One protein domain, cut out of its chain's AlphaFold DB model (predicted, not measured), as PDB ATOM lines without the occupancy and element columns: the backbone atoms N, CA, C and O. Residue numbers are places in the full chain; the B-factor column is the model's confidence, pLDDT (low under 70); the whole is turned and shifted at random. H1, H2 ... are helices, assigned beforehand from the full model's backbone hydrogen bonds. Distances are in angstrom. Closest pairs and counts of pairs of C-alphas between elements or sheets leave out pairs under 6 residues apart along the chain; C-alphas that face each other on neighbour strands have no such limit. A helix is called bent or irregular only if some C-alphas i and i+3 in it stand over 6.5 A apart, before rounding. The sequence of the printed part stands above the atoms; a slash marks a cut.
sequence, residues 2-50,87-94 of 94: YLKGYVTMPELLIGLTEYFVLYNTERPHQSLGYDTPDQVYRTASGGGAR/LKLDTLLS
ATOM      1  N   TYR A   2     -53.698  22.143  38.033       57.91
ATOM      2  CA  TYR A   2     -53.066  23.456  38.226       57.91
ATOM      3  C   TYR A   2     -53.263  24.273  36.953       57.91
ATOM      4  O   TYR A   2     -52.809  23.876  35.887       57.91
ATOM      5  N   LEU A   3     -54.002  25.375  37.069       64.75
ATOM      6  CA  LEU A   3     -54.436  26.211  35.951       64.75
ATOM      7  C   LEU A   3     -53.647  27.530  35.919       64.75
ATOM      8  O   LEU A   3     -54.219  28.603  35.753       64.75
ATOM      9  N   LYS A   4     -52.339  27.478  36.190       71.88
ATOM     10  CA  LYS A   4     -51.486  28.670  36.165       71.88
ATOM     11  C   LYS A   4     -50.831  28.755  34.785       71.88
ATOM     12  O   LYS A   4     -50.074  27.867  34.403       71.88
ATOM     13  N   GLY A   5     -51.191  29.775  34.014       75.31
ATOM     14  CA  GLY A   5     -50.657  30.008  32.674       75.31
ATOM     15  C   GLY A   5     -49.356  30.791  32.735       75.31
ATOM     16  O   GLY A   5     -49.375  31.985  32.468       75.31
ATOM     17  N   TYR A   6     -48.258  30.134  33.117       82.44
ATOM     18  CA  TYR A   6     -46.940  30.771  33.163       82.44
ATOM     19  C   TYR A   6     -46.537  31.254  31.767       82.44
ATOM     20  O   TYR A   6     -46.467  30.459  30.829       82.44
ATOM     21  N   VAL A   7     -46.279  32.553  31.630       84.69
ATOM     22  CA  VAL A   7     -45.974  33.186  30.340       84.69
ATOM     23  C   VAL A   7     -44.466  33.217  30.087       84.69
ATOM     24  O   VAL A   7     -44.023  33.225  28.939       84.69
ATOM     25  N   THR A   8     -43.658  33.211  31.151       87.75
ATOM     26  CA  THR A   8     -42.197  33.343  31.072       87.75
ATOM     27  C   THR A   8     -41.474  32.301  31.929       87.75
ATOM     28  O   THR A   8     -42.024  31.781  32.900       87.75
ATOM     29  N   MET A   9     -40.213  32.007  31.589       86.88
ATOM     30  CA  MET A   9     -39.386  31.056  32.348       86.88
ATOM     31  C   MET A   9     -39.200  31.440  33.831       86.88
ATOM     32  O   MET A   9     -39.317  30.545  34.668       86.88
ATOM     33  N   PRO A  10     -38.969  32.720  34.199       87.56
ATOM     34  CA  PRO A  10     -38.904  33.115  35.608       87.56
ATOM     35  C   PRO A  10     -40.219  32.866  36.353       87.56
ATOM     36  O   PRO A  10     -40.215  32.346  37.465       87.56
ATOM     37  N   GLU A  11     -41.357  33.168  35.724       86.31
ATOM     38  CA  GLU A  11     -42.677  32.948  36.322       86.31
ATOM     39  C   GLU A  11     -42.953  31.456  36.568       86.31
ATOM     40  O   GLU A  11     -43.487  31.084  37.613       86.31
ATOM     41  N   LEU A  12     -42.532  30.592  35.637       87.31
ATOM     42  CA  LEU A  12     -42.597  29.140  35.796       87.31
ATOM     43  C   LEU A  12     -41.745  28.660  36.979       87.31
ATOM     44  O   LEU A  12     -42.213  27.846  37.772       87.31
ATOM     45  N   LEU A  13     -40.511  29.154  37.108       87.88
ATOM     46  CA  LEU A  13     -39.612  28.782  38.206       87.88
ATOM     47  C   LEU A  13     -40.182  29.183  39.571       87.88
ATOM     48  O   LEU A  13     -40.184  28.368  40.495       87.88
ATOM     49  N   ILE A  14     -40.721  30.400  39.681       86.69
ATOM     50  CA  ILE A  14     -41.403  30.875  40.892       86.69
ATOM     51  C   ILE A  14     -42.591  29.971  41.202       86.69
ATOM     52  O   ILE A  14     -42.699  29.439  42.303       86.69
ATOM     53  N   GLY A  15     -43.447  29.730  40.211       87.31
ATOM     54  CA  GLY A  15     -44.644  28.925  40.395       87.31
ATOM     55  C   GLY A  15     -44.373  27.474  40.786       87.31
ATOM     56  O   GLY A  15     -45.088  26.924  41.622       87.31
ATOM     57  N   LEU A  16     -43.333  26.851  40.222       88.06
ATOM     58  CA  LEU A  16     -42.889  25.518  40.633       88.06
ATOM     59  C   LEU A  16     -42.358  25.525  42.065       88.06
ATOM     60  O   LEU A  16     -42.651  24.609  42.830       88.06
ATOM     61  N   THR A  17     -41.617  26.562  42.440       86.44
ATOM     62  CA  THR A  17     -41.067  26.694  43.791       86.44
ATOM     63  C   THR A  17     -42.176  26.842  44.827       86.44
ATOM     64  O   THR A  17     -42.214  26.080  45.792       86.44
ATOM     65  N   GLU A  18     -43.135  27.738  44.586       86.75
ATOM     66  CA  GLU A  18     -44.337  27.888  45.415       86.75
ATOM     67  C   GLU A  18     -45.117  26.573  45.516       86.75
ATOM     68  O   GLU A  18     -45.560  26.180  46.597       86.75
ATOM     69  N   TYR A  19     -45.256  25.862  44.392       88.19
ATOM     70  CA  TYR A  19     -45.942  24.578  44.363       88.19
ATOM     71  C   TYR A  19     -45.256  23.531  45.246       88.19
ATOM     72  O   TYR A  19     -45.942  22.850  46.009       88.19
ATOM     73  N   PHE A  20     -43.931  23.395  45.164       88.12
ATOM     74  CA  PHE A  20     -43.199  22.413  45.962       88.12
ATOM     75  C   PHE A  20     -43.246  22.723  47.454       88.12
ATOM     76  O   PHE A  20     -43.407  21.790  48.238       88.12
ATOM     77  N   VAL A  21     -43.163  24.001  47.843       88.56
ATOM     78  CA  VAL A  21     -43.349  24.407  49.243       88.56
ATOM     79  C   VAL A  21     -44.725  23.949  49.719       88.56
ATOM     80  O   VAL A  21     -44.795  23.110  50.607       88.56
ATOM     81  N   LEU A  22     -45.801  24.383  49.055       89.75
ATOM     82  CA  LEU A  22     -47.178  24.024  49.413       89.75
ATOM     83  C   LEU A  22     -47.406  22.504  49.477       89.75
ATOM     84  O   LEU A  22     -48.052  21.990  50.391       89.75
ATOM     85  N   TYR A  23     -46.924  21.768  48.475       90.44
ATOM     86  CA  TYR A  23     -47.102  20.320  48.400       90.44
ATOM     87  C   TYR A  23     -46.422  19.606  49.573       90.44
ATOM     88  O   TYR A  23     -47.005  18.692  50.157       90.44
ATOM     89  N   ASN A  24     -45.207  20.024  49.920       89.38
ATOM     90  CA  ASN A  24     -44.429  19.380  50.964       89.38
ATOM     91  C   ASN A  24     -44.872  19.817  52.370       89.38
ATOM     92  O   ASN A  24     -44.927  18.962  53.251       89.38
ATOM     93  N   THR A  25     -45.242  21.089  52.586       89.19
ATOM     94  CA  THR A  25     -45.617  21.615  53.913       89.19
ATOM     95  C   THR A  25     -47.056  21.362  54.310       89.19
ATOM     96  O   THR A  25     -47.309  21.095  55.482       89.19
ATOM     97  N   GLU A  26     -47.998  21.506  53.378       91.50
ATOM     98  CA  GLU A  26     -49.415  21.678  53.715       91.50
ATOM     99  C   GLU A  26     -50.287  20.512  53.268       91.50
ATOM    100  O   GLU A  26     -51.372  20.327  53.816       91.50
ATOM    101  N   ARG A  27     -49.861  19.714  52.279       92.94
ATOM    102  CA  ARG A  27     -50.707  18.634  51.759       92.94
ATOM    103  C   ARG A  27     -50.521  17.326  52.533       92.94
ATOM    104  O   ARG A  27     -49.468  16.695  52.408       92.94
ATOM    105  N   PRO A  28     -51.552  16.853  53.258       93.75
ATOM    106  CA  PRO A  28     -51.536  15.524  53.845       93.75
ATOM    107  C   PRO A  28     -51.732  14.462  52.760       93.75
ATOM    108  O   PRO A  28     -52.566  14.615  51.861       93.75
ATOM    109  N   HIS A  29     -50.990  13.360  52.859       91.44
ATOM    110  CA  HIS A  29     -51.076  12.258  51.903       91.44
ATOM    111  C   HIS A  29     -51.524  10.972  52.597       91.44
ATOM    112  O   HIS A  29     -50.912  10.522  53.560       91.44
ATOM    113  N   GLN A  30     -52.576  10.329  52.081       92.38
ATOM    114  CA  GLN A  30     -53.118   9.091  52.663       92.38
ATOM    115  C   GLN A  30     -52.088   7.957  52.734       92.38
ATOM    116  O   GLN A  30     -52.039   7.226  53.718       92.38
ATOM    117  N   SER A  31     -51.229   7.835  51.719       89.12
ATOM    118  CA  SER A  31     -50.129   6.863  51.699       89.12
ATOM    119  C   SER A  31     -49.078   7.108  52.786       89.12
ATOM    120  O   SER A  31     -48.312   6.204  53.096       89.12
ATOM    121  N   LEU A  32     -49.048   8.317  53.353       88.38
ATOM    122  CA  LEU A  32     -48.172   8.739  54.443       88.38
ATOM    123  C   LEU A  32     -48.921   8.797  55.784       88.38
ATOM    124  O   LEU A  32     -48.497   9.490  56.696       88.38
ATOM    125  N   GLY A  33     -50.073   8.130  55.909       90.38
ATOM    126  CA  GLY A  33     -50.857   8.176  57.147       90.38
ATOM    127  C   GLY A  33     -51.494   9.539  57.425       90.38
ATOM    128  O   GLY A  33     -51.806   9.829  58.572       90.38
ATOM    129  N   TYR A  34     -51.726  10.340  56.379       92.75
ATOM    130  CA  TYR A  34     -52.172  11.738  56.448       92.75
ATOM    131  C   TYR A  34     -51.133  12.730  56.977       92.75
ATOM    132  O   TYR A  34     -51.468  13.899  57.159       92.75
ATOM    133  N   ASP A  35     -49.873  12.320  57.114       91.31
ATOM    134  CA  ASP A  35     -48.775  13.257  57.314       91.31
ATOM    135  C   ASP A  35     -48.387  13.942  55.997       91.31
ATOM    136  O   ASP A  35     -48.708  13.491  54.883       91.31
ATOM    137  N   THR A  36     -47.687  15.067  56.124       91.75
ATOM    138  CA  THR A  36     -47.106  15.771  54.983       91.75
ATOM    139  C   THR A  36     -45.746  15.171  54.614       91.75
ATOM    140  O   THR A  36     -45.054  14.618  55.478       91.75
ATOM    141  N   PRO A  37     -45.318  15.273  53.340       89.31
ATOM    142  CA  PRO A  37     -44.010  14.776  52.911       89.31
ATOM    143  C   PRO A  37     -42.863  15.301  53.780       89.31
ATOM    144  O   PRO A  37     -41.949  14.555  54.128       89.31
ATOM    145  N   ASP A  38     -42.956  16.561  54.205       87.12
ATOM    146  CA  ASP A  38     -42.011  17.181  55.123       87.12
ATOM    147  C   ASP A  38     -41.929  16.496  56.481       87.12
ATOM    148  O   ASP A  38     -40.841  16.268  57.005       87.12
ATOM    149  N   GLN A  39     -43.075  16.191  57.087       85.38
ATOM    150  CA  GLN A  39     -43.116  15.546  58.395       85.38
ATOM    151  C   GLN A  39     -42.474  14.159  58.327       85.38
ATOM    152  O   GLN A  39     -41.629  13.831  59.163       85.38
ATOM    153  N   VAL A  40     -42.799  13.384  57.292       86.00
ATOM    154  CA  VAL A  40     -42.211  12.063  57.037       86.00
ATOM    155  C   VAL A  40     -40.703  12.149  56.821       86.00
ATOM    156  O   VAL A  40     -39.950  11.360  57.392       86.00
ATOM    157  N   TYR A  41     -40.243  13.132  56.044       80.06
ATOM    158  CA  TYR A  41     -38.821  13.346  55.794       80.06
ATOM    159  C   TYR A  41     -38.064  13.713  57.076       80.06
ATOM    160  O   TYR A  41     -37.034  13.112  57.381       80.06
ATOM    161  N   ARG A  42     -38.604  14.646  57.872       76.94
ATOM    162  CA  ARG A  42     -37.977  15.094  59.125       76.94
ATOM    163  C   ARG A  42     -37.916  14.003  60.190       76.94
ATOM    164  O   ARG A  42     -36.962  13.953  60.958       76.94
ATOM    165  N   THR A  43     -38.941  13.158  60.259       78.19
ATOM    166  CA  THR A  43     -39.073  12.126  61.299       78.19
ATOM    167  C   THR A  43     -38.522  10.764  60.881       78.19
ATOM    168  O   THR A  43     -38.447   9.861  61.714       78.19
ATOM    169  N   ALA A  44     -38.183  10.593  59.597       73.25
ATOM    170  CA  ALA A  44     -37.869   9.303  58.984       73.25
ATOM    171  C   ALA A  44     -38.937   8.221  59.277       73.25
ATOM    172  O   ALA A  44     -38.634   7.027  59.365       73.25
ATOM    173  N   SER A  45     -40.198   8.635  59.446       69.00
ATOM    174  CA  SER A  45     -41.341   7.760  59.723       69.00
ATOM    175  C   SER A  45     -42.307   7.813  58.540       69.00
ATOM    176  O   SER A  45     -42.653   8.894  58.095       69.00
ATOM    177  N   GLY A  46     -42.686   6.665  57.963       63.94
ATOM    178  CA  GLY A  46     -43.604   6.629  56.808       63.94
ATOM    179  C   GLY A  46     -42.963   6.433  55.424       63.94
ATOM    180  O   GLY A  46     -43.631   6.635  54.418       63.94
ATOM    181  N   GLY A  47     -41.697   5.999  55.349       61.91
ATOM    182  CA  GLY A  47     -41.066   5.551  54.091       61.91
ATOM    183  C   GLY A  47     -40.013   6.488  53.493       61.91
ATOM    184  O   GLY A  47     -39.445   6.165  52.451       61.91
ATOM    185  N   GLY A  48     -39.703   7.609  54.155       64.50
ATOM    186  CA  GLY A  48     -38.498   8.389  53.860       64.50
ATOM    187  C   GLY A  48     -37.230   7.536  54.008       64.50
ATOM    188  O   GLY A  48     -37.184   6.608  54.819       64.50
ATOM    189  N   ALA A  49     -36.203   7.809  53.201       62.00
ATOM    190  CA  ALA A  49     -34.972   7.021  53.213       62.00
ATOM    191  C   ALA A  49     -34.292   7.068  54.596       62.00
ATOM    192  O   ALA A  49     -33.920   8.137  55.074       62.00
ATOM    193  N   ARG A  50     -34.102   5.901  55.228       67.12
ATOM    194  CA  ARG A  50     -33.353   5.767  56.486       67.12
ATOM    195  C   ARG A  50     -31.857   5.730  56.186       67.12
ATOM    196  O   ARG A  50     -31.373   4.728  55.657       67.12
ATOM    197  N   LEU A  87     -35.496  26.549  49.333       61.72
ATOM    198  CA  LEU A  87     -35.847  27.289  48.123       61.72
ATOM    199  C   LEU A  87     -36.322  28.703  48.485       61.72
ATOM    200  O   LEU A  87     -37.516  28.956  48.651       61.72
ATOM    201  N   LYS A  88     -35.374  29.631  48.609       65.69
ATOM    202  CA  LYS A  88     -35.645  31.062  48.777       65.69
ATOM    203  C   LYS A  88     -36.124  31.664  47.454       65.69
ATOM    204  O   LYS A  88     -35.368  31.709  46.483       65.69
ATOM    205  N   LEU A  89     -37.385  32.101  47.401       59.56
ATOM    206  CA  LEU A  89     -38.008  32.682  46.197       59.56
ATOM    207  C   LEU A  89     -37.228  33.898  45.673       59.56
ATOM    208  O   LEU A  89     -37.081  34.079  44.468       59.56
ATOM    209  N   ASP A  90     -36.679  34.689  46.588       62.78
ATOM    210  CA  ASP A  90     -35.814  35.846  46.360       62.78
ATOM    211  C   ASP A  90     -34.490  35.490  45.667       62.78
ATOM    212  O   ASP A  90     -33.973  36.287  44.889       62.78
ATOM    213  N   THR A  91     -33.971  34.275  45.864       62.94
ATOM    214  CA  THR A  91     -32.745  33.809  45.190       62.94
ATOM    215  C   THR A  91     -32.989  33.448  43.719       62.94
ATOM    216  O   THR A  91     -32.063  33.492  42.918       62.94
ATOM    217  N   LEU A  92     -34.225  33.117  43.330       60.00
ATOM    218  CA  LEU A  92     -34.563  32.711  41.954       60.00
ATOM    219  C   LEU A  92     -34.821  33.888  41.003       60.00
ATOM    220  O   LEU A  92     -35.030  33.684  39.807       60.00
ATOM    221  N   LEU A  93     -34.835  35.103  41.543       60.88
ATOM    222  CA  LEU A  93     -35.091  36.360  40.841       60.88
ATOM    223  C   LEU A  93     -33.860  37.284  40.799       60.88
ATOM    224  O   LEU A  93     -33.963  38.380  40.246       60.88
ATOM    225  N   SER A  94     -32.733  36.862  41.389       59.62
ATOM    226  CA  SER A  94     -31.461  37.603  41.431       59.62
ATOM    227  C   SER A  94     -30.512  37.188  40.316       59.62
ATOM    228  O   SER A  94     -29.665  38.048  39.985       59.62
TER     229      SER A  94
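What this domain is: This is residues 2 to 50 and 87 to 94 of the 94 residues of the protein "Integrase catalytic domain-containing protein" of Nitrosomonas eutropha (strain DSM 101675 / C91 / Nm57) (UniProt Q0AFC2). One long helix, H1, makes the longest axis of a loose model, with a short helix at its last end, H2, and a still shorter one, H3, on its side near its first half. H2 and H3 have no contact with each other, and before H1 residues 2 to 8 fold back from its first end. The printed part has 57 residues, with three named helices in the order H1, H2, H3 and no named strand; the class is all helix, and 29 of the 57 residues are in the helices. The whole is loose, with a radius of gyration of the C-alphas of 14.2 A, and it is only just elongated, spanning 38 by 25 by 15 A.

How they stand to each other: Start with H1, residues 9 to 25, and go to its last residues. There it touches H2, residues 37 to 43, with its residues 23 to 25 alone; the closest C-alphas of the two are those of Asn 24 and Pro 37, 5.0 A apart. Their lines stand at a steep tilt of 52 degrees, and they run the same way. Now look at Ile 14, where H1 touches H3, residues 89 to 93: the closest C-alphas are those of Ile 14 and Leu 89, 6.6 A apart, and the centres are 11.1 A apart. H2 and H3 are apart. In H1 and H2 every O i to N i+4 pair is within hydrogen-bond range; in H3 0 of 1 is, beside 1 of 2 O i to N i+3 pairs.

Where its parts are: Find C-alpha 9 at (-39.386, 31.056, 32.348); from there H1 runs 24.4 A to C-alpha 25 at (-45.617, 21.615, 53.913). H2 goes from Pro 37 to Thr 43, 10.1 A from first to last C-alpha. H3 goes from Leu 89 to Leu 93 and ends at C-alpha 93 at (-35.091, 36.360, 40.841). None of the three helices is bent or irregular.

The domain as a whole: Look for the two C-alphas farthest apart, those of Val 7 and Arg 50, at 39.9 A. The link from H1 to H2, with 11 residues between them, is long. The link from H2 to H3 runs across the cut: residues 51 to 86 are not printed, and C-alphas 50 and 87 are 23.2 A apart. The printed part begins at residue 2 and ends at residue 94, the chain's last residue. The mean pLDDT of the printed part is 80.1, and confidence is low, under 70, at residues 2 to 3, 45 to 50 and 87 to 94; H3 has a mean of 61.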